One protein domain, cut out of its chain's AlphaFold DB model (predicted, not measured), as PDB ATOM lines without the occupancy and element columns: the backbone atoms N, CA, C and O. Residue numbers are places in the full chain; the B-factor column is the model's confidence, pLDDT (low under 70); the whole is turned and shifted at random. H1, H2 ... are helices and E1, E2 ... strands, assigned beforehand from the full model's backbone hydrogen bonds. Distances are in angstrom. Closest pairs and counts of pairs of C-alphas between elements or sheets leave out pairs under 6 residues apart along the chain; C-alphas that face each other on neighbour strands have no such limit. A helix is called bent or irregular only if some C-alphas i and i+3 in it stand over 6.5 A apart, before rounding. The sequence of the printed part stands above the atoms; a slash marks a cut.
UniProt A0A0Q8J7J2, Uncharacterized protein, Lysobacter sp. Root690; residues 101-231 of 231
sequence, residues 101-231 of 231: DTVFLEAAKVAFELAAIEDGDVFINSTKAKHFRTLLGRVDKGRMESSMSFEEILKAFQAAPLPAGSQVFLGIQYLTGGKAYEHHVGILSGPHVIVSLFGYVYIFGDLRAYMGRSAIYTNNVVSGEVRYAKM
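Overview. This is residues 101 to 231 of the 231 residues of an uncharacterized protein of Lysobacter sp. Root690 (UniProt A0A0Q8J7J2). A twisted six-stranded antiparallel sheet has the long helix H1 crossing one face slantwise and the shorter helix H4 over the opposite face. H2 folds back beside H1 as a helical hairpin, away from the sheet, and H3 sits beside the sheet's E1 edge, on H1's side. The printed part has 131 residues with four named helices and six named strands, in the order H1 H2 H3 E1 H4 E2 E3 E4 E5 E6, and its class is mixed, helices and strands. The sheet's order is E1 E4 E3 E2 E5 E6. The whole is compact, with a radius of gyration of the C-alphas of 14.2 A, and rounded, spanning 38 by 31 by 27 A.

Along the chain. H1, residues 101 to 124, begins at C-alpha 101 (283.542, 207.158, 315.376) and is 24.4 A long. It is irregular, with C-alphas 118 and 121 9.5 A apart, and has a kink of 100 degrees near residue 118. H2 is residues 127 to 136, 14.3 A, and H3 residues 150 to 156. E1, residues 159 to 161, precedes H4, residues 167 to 175, 12.2 A. E2, residues 183 to 189, begins at C-alpha 183 (296.320, 195.725, 307.300) and is 18.7 A long. E3 is residues 192 to 197, 16.4 A; E4 residues 200 to 204; E5 residues 215 to 220, 16.7 A. E6, residues 226 to 230, ends at C-alpha 230 (312.275, 199.178, 315.678).

Arrangement. E2, E3 and E4 form a meander, each strand the antiparallel neighbour of the one before; with E5, antiparallel neighbour of E2, they make a Greek key. N 187 and O 194 are 2.8 A apart between E2 and E3, N 202 and O 195 2.8 A between E4 and E3, and N 186 and O 217 2.8 A between E2 and E5. The edge strands are E1, with N 160 and O 203 of E4 3.0 A apart, and E6, with N 216 of E5 and O 229 2.8 A apart. H1 is on the sheet at a height of 9.3 A, over E4, E3 and E2; its closest C-alphas to E3 are Ala 111 and Val 193, 5.8 A. H2 touches H1, closest at the C-alphas of Phe 123 and Ala 129, 6.2 A, at a shallow tilt of 32 degrees, opposite ways. H3 is on the same face as H1, over none of the strands; the C-alphas of Leu 154 and Ala 160 of E1, the closest, are 6.1 A apart. H4 is on the opposite face, 9.8 A high, over E3 and E2; its closest C-alphas to E2 are Ile 172 and Val 185, 7.4 A. Every O i to N i+4 pair is within hydrogen-bond range in H2, H3 and H4; in H1, 17 of 20 are.

Size, cuts and confidence. The two C-alphas farthest apart, those of Ser 147 and Met 231, are 40.0 A apart. The printed part has no cut, and the link from H2 to H3, 13 residues, is long. Mean pLDDT of the printed part is 79.2; 29 residues are under 70, among them 139 to 147 and 220 to 226.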
ATOM      1  N   ASP A 101     283.262 206.980 313.949       62.62
ATOM      2  CA  ASP A 101     283.542 207.158 315.376       62.62
ATOM      3  C   ASP A 101     284.038 205.868 316.049       62.62
ATOM      4  O   ASP A 101     284.961 205.899 316.856       62.62
ATOM      5  N   THR A 102     283.485 204.723 315.672       63.28
ATOM      6  CA  THR A 102     283.789 203.416 316.254       63.28
ATOM      7  C   THR A 102     285.159 202.933 315.785       63.28
ATOM      8  O   THR A 102     285.961 202.472 316.596       63.28
ATOM      9  N   VAL A 103     285.461 203.101 314.491       61.50
ATOM     10  CA  VAL A 103     286.789 202.801 313.921       61.50
ATOM     11  C   VAL A 103     287.854 203.687 314.563       61.50
ATOM     12  O   VAL A 103     288.912 203.203 314.961       61.50
ATOM     13  N   PHE A 104     287.551 204.975 314.728       77.94
ATOM     14  CA  PHE A 104     288.441 205.911 315.400       77.94
ATOM     15  C   PHE A 104     288.716 205.521 316.861       77.94
ATOM     16  O   PHE A 104     289.866 205.552 317.294       77.94
ATOM     17  N   LEU A 105     287.690 205.141 317.631       78.12
ATOM     18  CA  LEU A 105     287.868 204.743 319.032       78.12
ATOM     19  C   LEU A 105     288.718 203.478 319.166       78.12
ATOM     20  O   LEU A 105     289.487 203.360 320.120       78.12
ATOM     21  N   GLU A 106     288.626 202.559 318.208       75.19
ATOM     22  CA  GLU A 106     289.517 201.402 318.160       75.19
ATOM     23  C   GLU A 106     290.954 201.814 317.819       75.19
ATOM     24  O   GLU A 106     291.890 201.418 318.513       75.19
ATOM     25  N   ALA A 107     291.135 202.706 316.841       78.44
ATOM     26  CA  ALA A 107     292.445 203.276 316.532       78.44
ATOM     27  C   ALA A 107     293.059 203.998 317.746       78.44
ATOM     28  O   ALA A 107     294.265 203.904 317.975       78.44
ATOM     29  N   ALA A 108     292.236 204.663 318.562       83.12
ATOM     30  CA  ALA A 108     292.672 205.324 319.786       83.12
ATOM     31  C   ALA A 108     293.177 204.323 320.836       83.12
ATOM     32  O   ALA A 108     294.223 204.553 321.442       83.12
ATOM     33  N   LYS A 109     292.484 203.194 321.034       82.69
ATOM     34  CA  LYS A 109     292.967 202.128 321.932       82.69
ATOM     35  C   LYS A 109     294.308 201.578 321.469       82.69
ATOM     36  O   LYS A 109     295.242 201.537 322.263       82.69
ATOM     37  N   VAL A 110     294.421 201.256 320.180       81.69
ATOM     38  CA  VAL A 110     295.674 200.769 319.589       81.69
ATOM     39  C   VAL A 110     296.793 201.791 319.796       81.69
ATOM     40  O   VAL A 110     297.887 201.427 320.219       81.69
ATOM     41  N   ALA A 111     296.529 203.083 319.584       89.12
ATOM     42  CA  ALA A 111     297.528 204.126 319.805       89.12
ATOM     43  C   ALA A 111     298.026 204.170 321.261       89.12
ATOM     44  O   ALA A 111     299.227 204.320 321.505       89.12
ATOM     45  N   PHE A 112     297.116 204.010 322.226       85.69
ATOM     46  CA  PHE A 112     297.460 203.929 323.644       85.69
ATOM     47  C   PHE A 112     298.307 202.691 323.961       85.69
ATOM     48  O   PHE A 112     299.313 202.803 324.660       85.69
ATOM     49  N   GLU A 113     297.911 201.525 323.454       82.44
ATOM     50  CA  GLU A 113     298.614 200.258 323.674       82.44
ATOM     51  C   GLU A 113     300.029 200.294 323.103       82.44
ATOM     52  O   GLU A 113     300.978 199.940 323.799       82.44
ATOM     53  N   LEU A 114     300.190 200.805 321.884       84.38
ATOM     54  CA  LEU A 114     301.491 200.971 321.244       84.38
ATOM     55  C   LEU A 114     302.424 201.863 322.072       84.38
ATOM     56  O   LEU A 114     303.566 201.488 322.338       84.38
ATOM     57  N   ALA A 115     301.933 203.019 322.528       85.31
ATOM     58  CA  ALA A 115     302.712 203.905 323.388       85.31
ATOM     59  C   ALA A 115     303.056 203.245 324.737       85.31
ATOM     60  O   ALA A 115     304.179 203.383 325.222       85.31
ATOM     61  N   ALA A 116     302.128 202.492 325.330       83.75
ATOM     62  CA  ALA A 116     302.359 201.776 326.583       83.75
ATOM     63  C   ALA A 116     303.379 200.639 326.445       83.75
ATOM     64  O   ALA A 116     304.183 200.442 327.353       83.75
ATOM     65  N   ILE A 117     303.373 199.920 325.323       83.19
ATOM     66  CA  ILE A 117     304.336 198.849 325.042       83.19
ATOM     67  C   ILE A 117     305.743 199.425 324.856       83.19
ATOM     68  O   ILE A 117     306.696 198.895 325.424       83.19
ATOM     69  N   GLU A 118     305.883 200.504 324.083       84.94
ATOM     70  CA  GLU A 118     307.207 201.034 323.727       84.94
ATOM     71  C   GLU A 118     307.843 201.907 324.817       84.94
ATOM     72  O   GLU A 118     309.055 201.831 325.030       84.94
ATOM     73  N   ASP A 119     307.049 202.709 325.534       83.69
ATOM     74  CA  ASP A 119     307.555 203.639 326.557       83.69
ATOM     75  C   ASP A 119     307.326 203.164 327.997       83.69
ATOM     76  O   ASP A 119     307.827 203.781 328.946       83.69
ATOM     77  N   GLY A 120     306.564 202.083 328.182       81.94
ATOM     78  CA  GLY A 120     306.325 201.461 329.480       81.94
ATOM     79  C   GLY A 120     305.804 202.437 330.537       81.94
ATOM     80  O   GLY A 120     304.947 203.293 330.285       81.94
ATOM     81  N   ASP A 121     306.356 202.325 331.745       83.62
ATOM     82  CA  ASP A 121     305.929 203.099 332.913       83.62
ATOM     83  C   ASP A 121     306.064 204.616 332.732       83.62
ATOM     84  O   ASP A 121     305.308 205.372 333.351       83.62
ATOM     85  N   VAL A 122     306.986 205.077 331.879       86.81
ATOM     86  CA  VAL A 122     307.175 206.511 331.608       86.81
ATOM     87  C   VAL A 122     305.927 207.087 330.946       86.81
ATOM     88  O   VAL A 122     305.406 208.113 331.392       86.81
ATOM     89  N   PHE A 123     305.396 206.409 329.925       87.56
ATOM     90  CA  PHE A 123     304.146 206.825 329.296       87.56
ATOM     91  C   PHE A 123     302.955 206.556 330.206       87.56
ATOM     92  O   PHE A 123     302.181 207.481 330.451       87.56
ATOM     93  N   ILE A 124     302.819 205.344 330.756       85.31
ATOM     94  CA  ILE A 124     301.640 204.934 331.539       85.31
ATOM     95  C   ILE A 124     301.364 205.911 332.692       85.31
ATOM     96  O   ILE A 124     300.203 206.244 332.956       85.31
ATOM     97  N   ASN A 125     302.408 206.416 333.355       83.81
ATOM     98  CA  ASN A 125     302.270 207.337 334.486       83.81
ATOM     99  C   ASN A 125     302.116 208.816 334.090       83.81
ATOM    100  O   ASN A 125     301.799 209.643 334.955       83.81
ATOM    101  N   SER A 126     302.282 209.152 332.810       89.31
ATOM    102  CA  SER A 126     302.174 210.518 332.298       89.31
ATOM    103  C   SER A 126     300.752 211.087 332.402       89.31
ATOM    104  O   SER A 126     299.746 210.369 332.391       89.31
ATOM    105  N   THR A 127     300.652 212.418 332.452       90.69
ATOM    106  CA  THR A 127     299.361 213.126 332.414       90.69
ATOM    107  C   THR A 127     298.594 212.825 331.124       90.69
ATOM    108  O   THR A 127     297.375 212.662 331.167       90.69
ATOM    109  N   LYS A 128     299.300 212.672 329.993       89.12
ATOM    110  CA  LYS A 128     298.699 212.322 328.699       89.12
ATOM    111  C   LYS A 128     298.047 210.942 328.741       89.12
ATOM    112  O   LYS A 128     296.866 210.832 328.428       89.12
ATOM    113  N   ALA A 129     298.744 209.916 329.230       86.31
ATOM    114  CA  ALA A 129     298.180 208.570 329.353       86.31
ATOM    115  C   ALA A 129     296.999 208.493 330.336       86.31
ATOM    116  O   ALA A 129     296.064 207.718 330.126       86.31
ATOM    117  N   LYS A 130     297.009 209.286 331.416       87.69
ATOM    118  CA  LYS A 130     295.870 209.380 332.349       87.69
ATOM    119  C   LYS A 130     294.643 210.016 331.690       87.69
ATOM    120  O   LYS A 130     293.541 209.484 331.818       87.69
ATOM    121  N   HIS A 131     294.834 211.115 330.958       88.31
ATOM    122  CA  HIS A 131     293.770 211.765 330.182       88.31
ATOM    123  C   HIS A 131     293.201 210.822 329.116       88.31
ATOM    124  O   HIS A 131     291.993 210.606 329.065       88.31
ATOM    125  N   PHE A 132     294.071 210.170 328.342       88.94
ATOM    126  CA  PHE A 132     293.675 209.238 327.286       88.94
ATOM    127  C   PHE A 132     292.866 208.051 327.832       88.94
ATOM    128  O   PHE A 132     291.800 207.737 327.306       88.94
ATOM    129  N   ARG A 133     293.299 207.442 328.949       83.50
ATOM    130  CA  ARG A 133     292.524 206.394 329.645       83.50
ATOM    131  C   ARG A 133     291.181 206.893 330.153       83.50
ATOM    132  O   ARG A 133     290.203 206.160 330.079       83.50
ATOM    133  N   THR A 134     291.123 208.124 330.656       83.94
ATOM    134  CA  THR A 134     289.864 208.725 331.116       83.94
ATOM    135  C   THR A 134     288.869 208.864 329.966       83.94
ATOM    136  O   THR A 134     287.688 208.599 330.160       83.94
ATOM    137  N   LEU A 135     289.332 209.241 328.771       85.19
ATOM    138  CA  LEU A 135     288.487 209.298 327.576       85.19
ATOM    139  C   LEU A 135     288.052 207.903 327.115       85.19
ATOM    140  O   LEU A 135     286.861 207.681 326.915       85.19
ATOM    141  N   LEU A 136     288.982 206.948 327.012       77.81
ATOM    142  CA  LEU A 136     288.662 205.563 326.639       77.81
ATOM    143  C   LEU A 136     287.705 204.890 327.635       77.81
ATOM    144  O   LEU A 136     286.847 204.119 327.227       77.81
ATOM    145  N   GLY A 137     287.803 205.212 328.927       72.56
ATOM    146  CA  GLY A 137     286.902 204.701 329.963       72.56
ATOM    147  C   GLY A 137     285.453 205.188 329.837       72.56
ATOM    148  O   GLY A 137     284.579 204.631 330.489       72.56
ATOM    149  N   ARG A 138     285.186 206.201 328.998       72.12
ATOM    150  CA  ARG A 138     283.830 206.678 328.662       72.12
ATOM    151  C   ARG A 138     283.227 205.965 327.447       72.12
ATOM    152  O   ARG A 138     282.129 206.319 327.018       72.12
ATOM    153  N   VAL A 139     283.957 205.025 326.845       64.06
ATOM    154  CA  VAL A 139     283.480 204.243 325.704       64.06
ATOM    155  C   VAL A 139     282.666 203.056 326.219       64.06
ATOM    156  O   VAL A 139     283.229 202.146 326.823       64.06
ATOM    157  N   ASP A 140     281.364 203.028 325.924       58.00
ATOM    158  CA  ASP A 140     280.502 201.855 326.120       58.00
ATOM    159  C   ASP A 140     280.097 201.278 324.760       58.00
ATOM    160  O   ASP A 140     279.696 201.995 323.842       58.00
ATOM    161  N   LYS A 141     280.218 199.955 324.606       58.28
ATOM    162  CA  LYS A 141     279.837 199.223 323.380       58.28
ATOM    163  C   LYS A 141     280.365 199.849 322.072       58.28
ATOM    164  O   LYS A 141     279.674 199.851 321.053       58.28
ATOM    165  N   GLY A 142     281.591 200.376 322.094       51.41
ATOM    166  CA  GLY A 142     282.241 200.982 320.923       51.41
ATOM    167  C   GLY A 142     281.768 202.398 320.585       51.41
ATOM    168  O   GLY A 142     282.093 202.901 319.515       51.41
ATOM    169  N   ARG A 143     281.020 203.054 321.478       56.47
ATOM    170  CA  ARG A 143     280.559 204.439 321.328       56.47
ATOM    171  C   ARG A 143     280.926 205.239 322.569       56.47
ATOM    172  O   ARG A 143     280.901 204.705 323.671       56.47
ATOM    173  N   MET A 144     281.245 206.522 322.418       62.53
ATOM    174  CA  MET A 144     281.270 207.406 323.584       62.53
ATOM    175  C   MET A 144     279.844 207.814 323.937       62.53
ATOM    176  O   MET A 144     279.103 208.275 323.074       62.53
ATOM    177  N   GLU A 145     279.467 207.672 325.208       56.97
ATOM    178  CA  GLU A 145     278.126 208.031 325.702       56.97
ATOM    179  C   GLU A 145     277.847 209.549 325.690       56.97
ATOM    180  O   GLU A 145     276.733 209.993 325.953       56.97
ATOM    181  N   SER A 146     278.853 210.372 325.394       61.81
ATOM    182  CA  SER A 146     278.741 211.829 325.392       61.81
ATOM    183  C   SER A 146     277.983 212.377 324.180       61.81
ATOM    184  O   SER A 146     278.141 211.869 323.075       61.81
ATOM    185  N   SER A 147     277.329 213.530 324.341       65.12
ATOM    186  CA  SER A 147     276.778 214.361 323.255       65.12
ATOM    187  C   SER A 147     277.833 214.994 322.325       65.12
ATOM    188  O   SER A 147     277.510 215.928 321.599       65.12
ATOM    189  N   MET A 148     279.093 214.549 322.385       71.75
ATOM    190  CA  MET A 148     280.187 215.093 321.581       71.75
ATOM    191  C   MET A 148     280.041 214.657 320.121       71.75
ATOM    192  O   MET A 148     279.907 213.470 319.819       71.75
ATOM    193  N   SER A 149     280.114 215.622 319.213       82.12
ATOM    194  CA  SER A 149     280.291 215.410 317.778       82.12
ATOM    195  C   SER A 149     281.628 214.722 317.481       82.12
ATOM    196  O   SER A 149     282.577 214.812 318.257       82.12
ATOM    197  N   PHE A 150     281.747 214.059 316.327       77.50
ATOM    198  CA  PHE A 150     282.977 213.351 315.954       77.50
ATOM    199  C   PHE A 150     284.221 214.263 315.929       77.50
ATOM    200  O   PHE A 150     285.307 213.841 316.325       77.50
ATOM    201  N   GLU A 151     284.069 215.533 315.550       81.56
ATOM    202  CA  GLU A 151     285.152 216.522 315.613       81.56
ATOM    203  C   GLU A 151     285.592 216.824 317.052       81.56
ATOM    204  O   GLU A 151     286.787 216.925 317.336       81.56
ATOM    205  N   GLU A 152     284.643 216.922 317.987       85.38
ATOM    206  CA  GLU A 152     284.945 217.097 319.412       85.38
ATOM    207  C   GLU A 152     285.648 215.867 319.990       85.38
ATOM    208  O   GLU A 152     286.572 216.013 320.794       85.38
ATOM    209  N   ILE A 153     285.272 214.669 319.533       84.25
ATOM    210  CA  ILE A 153     285.955 213.417 319.873       84.25
ATOM    211  C   ILE A 153     287.415 213.462 319.402       84.25
ATOM    212  O   ILE A 153     288.325 213.289 320.215       84.25
ATOM    213  N   LEU A 154     287.653 213.751 318.119       86.19
ATOM    214  CA  LEU A 154     289.001 213.874 317.553       86.19
ATOM    215  C   LEU A 154     289.843 214.884 318.344       86.19
ATOM    216  O   LEU A 154     290.957 214.575 318.776       86.19
ATOM    217  N   LYS A 155     289.276 216.060 318.631       91.44
ATOM    218  CA  LYS A 155     289.940 217.114 319.404       91.44
ATOM    219  C   LYS A 155     290.269 216.683 320.834       91.44
ATOM    220  O   LYS A 155     291.361 216.990 321.317       91.44
ATOM    221  N   ALA A 156     289.373 215.961 321.509       90.81
ATOM    222  CA  ALA A 156     289.597 215.475 322.873       90.81
ATOM    223  C   ALA A 156     290.805 214.525 322.960       90.81
ATOM    224  O   ALA A 156     291.574 214.591 323.925       90.81
ATOM    225  N   PHE A 157     290.991 213.695 321.931       91.69
ATOM    226  CA  PHE A 157     292.125 212.780 321.785       91.69
ATOM    227  C   PHE A 157     293.371 213.418 321.149       91.69
ATOM    228  O   PHE A 157     294.371 212.724 320.972       91.69
ATOM    229  N   GLN A 158     293.336 214.715 320.814       94.81
ATOM    230  CA  GLN A 158     294.388 215.401 320.044       94.81
ATOM    231  C   GLN A 158     294.717 214.666 318.734       94.81
ATOM    232  O   GLN A 158     295.876 214.560 318.334       94.81
ATOM    233  N   ALA A 159     293.688 214.133 318.080       94.62
ATOM    234  CA  ALA A 159     293.814 213.311 316.894       94.62
ATOM    235  C   ALA A 159     293.260 214.003 315.647       94.62
ATOM    236  O   ALA A 159     292.390 214.871 315.730       94.62
ATOM    237  N   ALA A 160     293.744 213.585 314.481       90.31
ATOM    238  CA  ALA A 160     293.219 214.014 313.192       90.31
ATOM    239  C   ALA A 160     293.248 212.857 312.182       90.31
ATOM    240  O   ALA A 160     294.168 212.032 312.230       90.31
ATOM    241  N   PRO A 161     292.281 212.783 311.249       85.69
ATOM    242  CA  PRO A 161     292.417 211.922 310.085       85.69
ATOM    243  C   PRO A 161     293.562 212.436 309.205       85.69
ATOM    244  O   PRO A 161     293.720 213.645 309.011       85.69
ATOM    245  N   LEU A 162     294.365 211.526 308.661       81.88
ATOM    246  CA  LEU A 162     295.398 211.891 307.700       81.88
ATOM    247  C   LEU A 162     294.799 212.000 306.291       81.88
ATOM    248  O   LEU A 162     294.102 211.081 305.856       81.88
ATOM    249  N   PRO A 163     295.082 213.086 305.545       73.06
ATOM    250  CA  PRO A 163     294.614 213.223 304.174       73.06
ATOM    251  C   PRO A 163     295.151 212.106 303.278       73.06
ATOM    252  O   PRO A 163     296.334 211.736 303.356       73.06
ATOM    253  N   ALA A 164     294.294 211.634 302.370       64.25
ATOM    254  CA  ALA A 164     294.713 210.794 301.257       64.25
ATOM    255  C   ALA A 164     295.802 211.529 300.453       64.25
ATOM    256  O   ALA A 164     295.654 212.703 300.118       64.25
ATOM    257  N   GLY A 165     296.925 210.855 300.196       67.81
ATOM    258  CA  GLY A 165     298.074 211.437 299.488       67.81
ATOM    259  C   GLY A 165     299.115 212.136 300.372       67.81
ATOM    260  O   GLY A 165     300.143 212.572 299.856       67.81
ATOM    261  N   SER A 166     298.920 212.205 301.694       79.69
ATOM    262  CA  SER A 166     300.021 212.568 302.598       79.69
ATOM    263  C   SER A 166     301.176 211.561 302.482       79.69
ATOM    264  O   SER A 166     300.957 210.378 302.218       79.69
ATOM    265  N   GLN A 167     302.419 212.004 302.704       86.06
ATOM    266  CA  GLN A 167     303.596 211.121 302.613       86.06
ATOM    267  C   GLN A 167     303.482 209.898 303.531       86.06
ATOM    268  O   GLN A 167     303.850 208.796 303.137       86.06
ATOM    269  N   VAL A 168     302.914 210.074 304.726       84.88
ATOM    270  CA  VAL A 168     302.647 208.978 305.664       84.88
ATOM    271  C   VAL A 168     301.643 207.985 305.078       84.88
ATOM    272  O   VAL A 168     301.884 206.783 305.119       84.88
ATOM    273  N   PHE A 169     300.542 208.473 304.496       79.81
ATOM    274  CA  PHE A 169     299.549 207.614 303.854       79.81
ATOM    275  C   PHE A 169     300.170 206.813 302.702       79.81
ATOM    276  O   PHE A 169     299.983 205.601 302.625       79.81
ATOM    277  N   LEU A 170     300.969 207.460 301.849       82.06
ATOM    278  CA  LEU A 170     301.697 206.790 300.766       82.06
ATOM    279  C   LEU A 170     302.703 205.757 301.295       82.06
ATOM    280  O   LEU A 170     302.822 204.673 300.730       82.06
ATOM    281  N   GLY A 171     303.381 206.055 302.404       86.56
ATOM    282  CA  GLY A 171     304.263 205.108 303.087       86.56
ATOM    283  C   GLY A 171     303.519 203.873 303.599       86.56
ATOM    284  O   GLY A 171     303.986 202.755 303.403       86.56
ATOM    285  N   ILE A 172     302.328 204.044 304.181       83.62
ATOM    286  CA  ILE A 172     301.472 202.927 304.614       83.62
ATOM    287  C   ILE A 172     301.012 202.095 303.411       83.62
ATOM    288  O   ILE A 172     301.050 200.866 303.466       83.62
ATOM    289  N   GLN A 173     300.636 202.738 302.302       81.19
ATOM    290  CA  GLN A 173     300.307 202.025 301.064       81.19
ATOM    291  C   GLN A 173     301.495 201.199 300.566       81.19
ATOM    292  O   GLN A 173     301.332 200.032 300.230       81.19
ATOM    293  N   TYR A 174     302.704 201.757 300.588       86.81
ATOM    294  CA  TYR A 174     303.911 201.027 300.209       86.81
ATOM    295  C   TYR A 174     304.186 199.825 301.131       86.81
ATOM    296  O   TYR A 174     304.370 198.712 300.644       86.81
ATOM    297  N   LEU A 175     304.139 200.022 302.455       83.38
ATOM    298  CA  LEU A 175     304.366 198.962 303.453       83.38
ATOM    299  C   LEU A 175     303.377 197.796 303.332       83.38
ATOM    300  O   LEU A 175     303.705 196.669 303.694       83.38
ATOM    301  N   THR A 176     302.174 198.072 302.833       75.81
ATOM    302  CA  THR A 176     301.077 197.103 302.704       75.81
ATOM    303  C   THR A 176     300.893 196.603 301.271       75.81
ATOM    304  O   THR A 176     299.923 195.903 300.989       75.81
ATOM    305  N   GLY A 177     301.779 196.974 300.338       80.38
ATOM    306  CA  GLY A 177     301.662 196.597 298.925       80.38
ATOM    307  C   GLY A 177     300.378 197.101 298.249       80.38
ATOM    308  O   GLY A 177     299.857 196.443 297.355       80.38
ATOM    309  N   GLY A 178     299.837 198.237 298.699       71.81
ATOM    310  CA  GLY A 178     298.584 198.822 298.210       71.81
ATOM    311  C   GLY A 178     297.316 198.248 298.853       71.81
ATOM    312  O   GLY A 178     296.208 198.621 298.471       71.81
ATOM    313  N   LYS A 179     297.453 197.350 299.836       71.56
ATOM    314  CA  LYS A 179     296.346 196.649 300.508       71.56
ATOM    315  C   LYS A 179     296.134 197.155 301.935       71.56
ATOM    316  O   LYS A 179     295.958 196.375 302.868       71.56
ATOM    317  N   ALA A 180     296.142 198.472 302.135       65.88
ATOM    318  CA  ALA A 180     296.029 199.073 303.472       65.88
ATOM    319  C   ALA A 180     294.719 198.731 304.212       65.88
ATOM    320  O   ALA A 180     294.660 198.844 305.432       65.88
ATOM    321  N   TYR A 181     293.672 198.305 303.500       63.91
ATOM    322  CA  TYR A 181     292.422 197.829 304.099       63.91
ATOM    323  C   TYR A 181     292.542 196.423 304.712       63.91
ATOM    324  O   TYR A 181     291.818 196.121 305.654       63.91
ATOM    325  N   GLU A 182     293.486 195.604 304.235       69.06
ATOM    326  CA  GLU A 182     293.814 194.275 304.777       69.06
ATOM    327  C   GLU A 182     294.826 194.355 305.928       69.06
ATOM    328  O   GLU A 182     295.257 193.331 306.449       69.06
ATOM    329  N   HIS A 183     295.265 195.557 306.311       69.81
ATOM    330  CA  HIS A 183     296.320 195.725 307.300       69.81
ATOM    331  C   HIS A 183     295.911 196.672 308.421       69.81
ATOM    332  O   HIS A 183     295.353 197.749 308.203       69.81
ATOM    333  N   HIS A 184     296.282 196.295 309.639       81.38
ATOM    334  CA  HIS A 184     296.389 197.207 310.763       81.38
ATOM    335  C   HIS A 184     297.838 197.659 310.875       81.38
ATOM    336  O   HIS A 184     298.740 196.836 311.042       81.38
ATOM    337  N   VAL A 185     298.070 198.963 310.765       83.31
ATOM    338  CA  VAL A 185     299.417 199.536 310.827       83.31
ATOM    339  C   VAL A 185     299.494 200.514 311.985       83.31
ATOM    340  O   VAL A 185     298.697 201.441 312.069       83.31
ATOM    341  N   GLY A 186     300.463 200.310 312.867       89.44
ATOM    342  CA  GLY A 186     300.803 201.214 313.955       89.44
ATOM    343  C   GLY A 186     302.197 201.780 313.739       89.44
ATOM    344  O   GLY A 186     303.141 201.022 313.550       89.44
ATOM    345  N   ILE A 187     302.352 203.097 313.767       91.25
ATOM    346  CA  ILE A 187     303.647 203.763 313.620       91.25
ATOM    347  C   ILE A 187     303.825 204.700 314.799       91.25
ATOM    348  O   ILE A 187     303.020 205.605 315.008       91.25
ATOM    349  N   LEU A 188     304.905 204.525 315.546       90.12
ATOM    350  CA  LEU A 188     305.337 205.502 316.525       90.12
ATOM    351  C   LEU A 188     306.430 206.372 315.907       90.12
ATOM    352  O   LEU A 188     307.436 205.858 315.418       90.12
ATOM    353  N   SER A 189     306.230 207.689 315.936       88.00
ATOM    354  CA  SER A 189     307.147 208.663 315.343       88.00
ATOM    355  C   SER A 189     307.296 209.867 316.268       88.00
ATOM    356  O   SER A 189     306.403 210.712 316.367       88.00
ATOM    357  N   GLY A 190     308.416 209.915 316.996       88.06
ATOM    358  CA  GLY A 190     308.649 210.917 318.037       88.06
ATOM    359  C   GLY A 190     307.481 210.964 319.036       88.06
ATOM    360  O   GLY A 190     307.110 209.913 319.570       88.06
ATOM    361  N   PRO A 191     306.862 212.139 319.267       90.81
ATOM    362  CA  PRO A 191     305.752 212.284 320.205       90.81
ATOM    363  C   PRO A 191     304.398 211.809 319.636       90.81
ATOM    364  O   PRO A 191     303.377 211.879 320.324       90.81
ATOM    365  N   HIS A 192     304.361 211.333 318.389       92.69
ATOM    366  CA  HIS A 192     303.142 210.952 317.682       92.69
ATOM    367  C   HIS A 192     302.960 209.437 317.612       92.69
ATOM    368  O   HIS A 192     303.928 208.675 317.524       92.69
ATOM    369  N   VAL A 193     301.698 209.019 317.570       93.69
ATOM    370  CA  VAL A 193     301.317 207.652 317.205       93.69
ATOM    371  C   VAL A 193     300.343 207.721 316.041       93.69
ATOM    372  O   VAL A 193     299.371 208.468 316.082       93.69
ATOM    373  N   ILE A 194     300.615 206.976 314.983       94.56
ATOM    374  CA  ILE A 194     299.811 206.923 313.767       94.56
ATOM    375  C   ILE A 194     299.235 205.522 313.681       94.56
ATOM    376  O   ILE A 194     299.966 204.544 313.821       94.56
ATOM    377  N   VAL A 195     297.931 205.422 313.462       90.00
ATOM    378  CA  VAL A 195     297.234 204.143 313.370       90.00
ATOM    379  C   VAL A 195     296.404 204.121 312.096       90.00
ATOM    380  O   VAL A 195     295.600 205.021 311.861       90.00
ATOM    381  N   SER A 196     296.605 203.092 311.282       84.31
ATOM    382  CA  SER A 196     295.783 202.759 310.124       84.31
ATOM    383  C   SER A 196     294.989 201.502 310.420       84.31
ATOM    384  O   SER A 196     295.593 200.449 310.614       84.31
ATOM    385  N   LEU A 197     293.661 201.597 310.419       72.00
ATOM    386  CA  LEU A 197     292.754 200.450 310.505       72.00
ATOM    387  C   LEU A 197     291.814 200.481 309.307       72.00
ATOM    388  O   LEU A 197     291.187 201.508 309.047       72.00
ATOM    389  N   PHE A 198     291.707 199.368 308.579       66.00
ATOM    390  CA  PHE A 198     290.811 199.245 307.423       66.00
ATOM    391  C   PHE A 198     290.994 200.375 306.386       66.00
ATOM    392  O   PHE A 198     290.033 200.853 305.789       66.00
ATOM    393  N   GLY A 199     292.232 200.849 306.201       64.88
ATOM    394  CA  GLY A 199     292.566 201.962 305.305       64.88
ATOM    395  C   GLY A 199     292.266 203.371 305.842       64.88
ATOM    396  O   GLY A 199     292.662 204.348 305.204       64.88
ATOM    397  N   TYR A 200     291.633 203.505 307.012       72.31
ATOM    398  CA  TYR A 200     291.471 204.788 307.698       72.31
ATOM    399  C   TYR A 200     292.686 205.079 308.558       72.31
ATOM    400  O   TYR A 200     293.004 204.316 309.469       72.31
ATOM    401  N   VAL A 201     293.339 206.206 308.289       83.00
ATOM    402  CA  VAL A 201     294.572 206.587 308.971       83.00
ATOM    403  C   VAL A 201     294.319 207.776 309.885       83.00
ATOM    404  O   VAL A 201     293.862 208.828 309.438       83.00
ATOM    405  N   TYR A 202     294.675 207.618 311.155       89.75
ATOM    406  CA  TYR A 202     294.609 208.661 312.169       89.75
ATOM    407  C   TYR A 202     295.992 208.921 312.746       89.75
ATOM    408  O   TYR A 202     296.764 207.993 312.987       89.75
ATOM    409  N   ILE A 203     296.289 210.188 313.004       94.44
ATOM    410  CA  ILE A 203     297.451 210.604 313.784       94.44
ATOM    411  C   ILE A 203     296.983 211.099 315.148       94.44
ATOM    412  O   ILE A 203     296.114 211.961 315.229       94.44
ATOM    413  N   PHE A 204     297.578 210.562 316.208       95.62
ATOM    414  CA  PHE A 204     297.425 210.997 317.591       95.62
ATOM    415  C   PHE A 204     298.621 211.881 317.941       95.62
ATOM    416  O   PHE A 204     299.764 211.419 318.049       95.62
ATOM    417  N   GLY A 205     298.352 213.181 318.033       92.88
ATOM    418  CA  GLY A 205     299.344 214.219 318.253       92.88
ATOM    419  C   GLY A 205     299.819 214.271 319.699       92.88
ATOM    420  O   GLY A 205     298.994 214.245 320.606       92.88
ATOM    421  N   ASP A 206     301.136 214.390 319.911       89.94
ATOM    422  CA  ASP A 206     301.727 214.638 321.235       89.94
ATOM    423  C   ASP A 206     301.210 213.679 322.329       89.94
ATOM    424  O   ASP A 206     300.927 214.063 323.470       89.94
ATOM    425  N   LEU A 207     301.016 212.414 321.945       91.06
ATOM    426  CA  LEU A 207     300.525 211.371 322.836       91.06
ATOM    427  C   LEU A 207     301.629 210.934 323.800       91.06
ATOM    428  O   LEU A 207     301.372 210.715 324.984       91.06
ATOM    429  N   ARG A 208     302.861 210.838 323.299       89.25
ATOM    430  CA  ARG A 208     304.034 210.343 324.026       89.25
ATOM    431  C   ARG A 208     305.151 211.385 324.063       89.25
ATOM    432  O   ARG A 208     305.087 212.403 323.384       89.25
ATOM    433  N   ALA A 209     306.184 211.143 324.865       81.25
ATOM    434  CA  ALA A 209     307.318 212.059 324.961       81.25
ATOM    435  C   ALA A 209     308.165 212.051 323.672       81.25
ATOM    436  O   ALA A 209     308.314 211.019 323.025       81.25
ATOM    437  N   TYR A 210     308.802 213.182 323.348       71.62
ATOM    438  CA  TYR A 210     309.668 213.327 322.162       71.62
ATOM    439  C   TYR A 210     310.838 212.321 322.119       71.62
ATOM    440  O   TYR A 210     311.341 211.997 321.050       71.62
ATOM    441  N   MET A 211     311.250 211.801 323.281       66.06
ATOM    442  CA  MET A 211     312.328 210.813 323.448       66.06
ATOM    443  C   MET A 211     311.883 209.356 323.197       66.06
ATOM    444  O   MET A 211     312.666 208.434 323.421       66.06
ATOM    445  N   GLY A 212     310.630 209.127 322.802       62.25
ATOM    446  CA  GLY A 212     310.104 207.785 322.569       62.25
ATOM    447  C   GLY A 212     310.781 207.078 321.389       62.25
ATOM    448  O   GLY A 212     311.048 207.689 320.353       62.25
ATOM    449  N   ARG A 213     311.037 205.770 321.524       71.94
ATOM    450  CA  ARG A 213     311.587 204.936 320.436       71.94
ATOM    451  C   ARG A 213     310.627 204.887 319.257       71.94
ATOM    452  O   ARG A 213     309.420 204.759 319.468       71.94
ATOM    453  N   SER A 214     311.143 204.984 318.037       85.75
ATOM    454  CA  SER A 214     310.306 204.848 316.849       85.75
ATOM    455  C   SER A 214     310.120 203.368 316.534       85.75
ATOM    456  O   SER A 214     311.045 202.568 316.670       85.75
ATOM    457  N   ALA A 215     308.912 202.984 316.145       86.19
ATOM    458  CA  ALA A 215     308.644 201.611 315.749       86.19
ATOM    459  C   ALA A 215     307.466 201.540 314.786       86.19
ATOM    460  O   ALA A 215     306.599 202.415 314.772       86.19
ATOM    461  N   ILE A 216     307.455 200.488 313.976       87.62
ATOM    462  CA  ILE A 216     306.395 200.179 313.025       87.62
ATOM    463  C   ILE A 216     305.895 198.772 313.320       87.62
ATOM    464  O   ILE A 216     306.671 197.819 313.396       87.62
ATOM    465  N   TYR A 217     304.584 198.660 313.447       85.06
ATOM    466  CA  TYR A 217     303.835 197.428 313.596       85.06
ATOM    467  C   TYR A 217     302.932 197.289 312.384       85.06
ATOM    468  O   TYR A 217     302.191 198.215 312.055       85.06
ATOM    469  N   THR A 218     302.966 196.138 311.731       79.25
ATOM    470  CA  THR A 218     302.033 195.817 310.651       79.25
ATOM    471  C   THR A 218     301.435 194.453 310.925       79.25
ATOM    472  O   THR A 218     302.176 193.489 311.097       79.25
ATOM    473  N   ASN A 219     300.117 194.365 310.942       75.50
ATOM    474  CA  ASN A 219     299.386 193.115 311.042       75.50
ATOM    475  C   ASN A 219     298.490 192.986 309.814       75.50
ATOM    476  O   ASN A 219     297.619 193.833 309.618       75.50
ATOM    477  N   ASN A 220     298.710 191.969 308.990       69.94
ATOM    478  CA  ASN A 220     297.787 191.622 307.920       69.94
ATOM    479  C   ASN A 220     296.622 190.829 308.527       69.94
ATOM    480  O   ASN A 220     296.819 189.741 309.059       69.94
ATOM    481  N   VAL A 221     295.411 191.379 308.473       56.75
ATOM    482  CA  VAL A 221     294.239 190.782 309.132       56.75
ATOM    483  C   VAL A 221     293.675 189.575 308.384       56.75
ATOM    484  O   VAL A 221     292.935 188.806 308.987       56.75
ATOM    485  N   VAL A 222     294.037 189.415 307.109       54.38
ATOM    486  CA  VAL A 222     293.646 188.287 306.252       54.38
ATOM    487  C   VAL A 222     294.589 187.107 306.480       54.38
ATOM    488  O   VAL A 222     294.163 186.014 306.830       54.38
ATOM    489  N   SER A 223     295.899 187.327 306.340       58.53
ATOM    490  CA  SER A 223     296.898 186.260 306.489       58.53
ATOM    491  C   SER A 223     297.321 186.002 307.939       58.53
ATOM    492  O   SER A 223     298.005 185.018 308.213       58.53
ATOM    493  N   GLY A 224     296.974 186.902 308.866       55.41
ATOM    494  CA  GLY A 224     297.432 186.878 310.257       55.41
ATOM    495  C   GLY A 224     298.918 187.210 310.431       55.41
ATOM    496  O   GLY A 224     299.465 187.038 311.522       55.41
ATOM    497  N   GLU A 225     299.601 187.650 309.371       64.12
ATOM    498  CA  GLU A 225     301.028 187.949 309.423       64.12
ATOM    499  C   GLU A 225     301.294 189.227 310.227       64.12
ATOM    500  O   GLU A 225     300.867 190.321 309.853       64.12
ATOM    501  N   VAL A 226     302.081 189.100 311.298       69.31
ATOM    502  CA  VAL A 226     302.519 190.231 312.121       69.31
ATOM    503  C   VAL A 226     303.996 190.511 311.871       69.31
ATOM    504  O   VAL A 226     304.847 189.638 312.042       69.31
ATOM    505  N   ARG A 227     304.313 191.757 311.523       75.62
ATOM    506  CA  ARG A 227     305.685 192.260 311.426       75.62
ATOM    507  C   ARG A 227     305.892 193.435 312.361       75.62
ATOM    508  O   ARG A 227     304.987 194.224 312.634       75.62
ATOM    509  N   TYR A 228     307.128 193.541 312.817       80.62
ATOM    510  CA  TYR A 228     307.561 194.554 313.752       80.62
ATOM    511  C   TYR A 228     308.966 195.029 313.399       80.62
ATOM    512  O   TYR A 228     309.865 194.213 313.185       80.62
ATOM    513  N   ALA A 229     309.155 196.345 313.364       80.06
ATOM    514  CA  ALA A 229     310.441 196.976 313.120       80.06
ATOM    515  C   ALA A 229     310.671 198.115 314.121       80.06
ATOM    516  O   ALA A 229     309.889 199.063 314.169       80.06
ATOM    517  N   LYS A 230     311.761 198.041 314.894       80.38
ATOM    518  CA  LYS A 230     312.275 199.178 315.678       80.38
ATOM    519  C   LYS A 230     313.154 200.061 314.799       80.38
ATOM    520  O   LYS A 230     313.903 199.535 313.977       80.38
ATOM    521  N   MET A 231     313.079 201.371 315.018       71.75
ATOM    522  CA  MET A 231     313.889 202.392 314.350       71.75
ATOM    523  C   MET A 231     314.658 203.231 315.367       71.75
ATOM    524  O   MET A 231     314.075 203.577 316.423       71.75
TER     525      MET A 231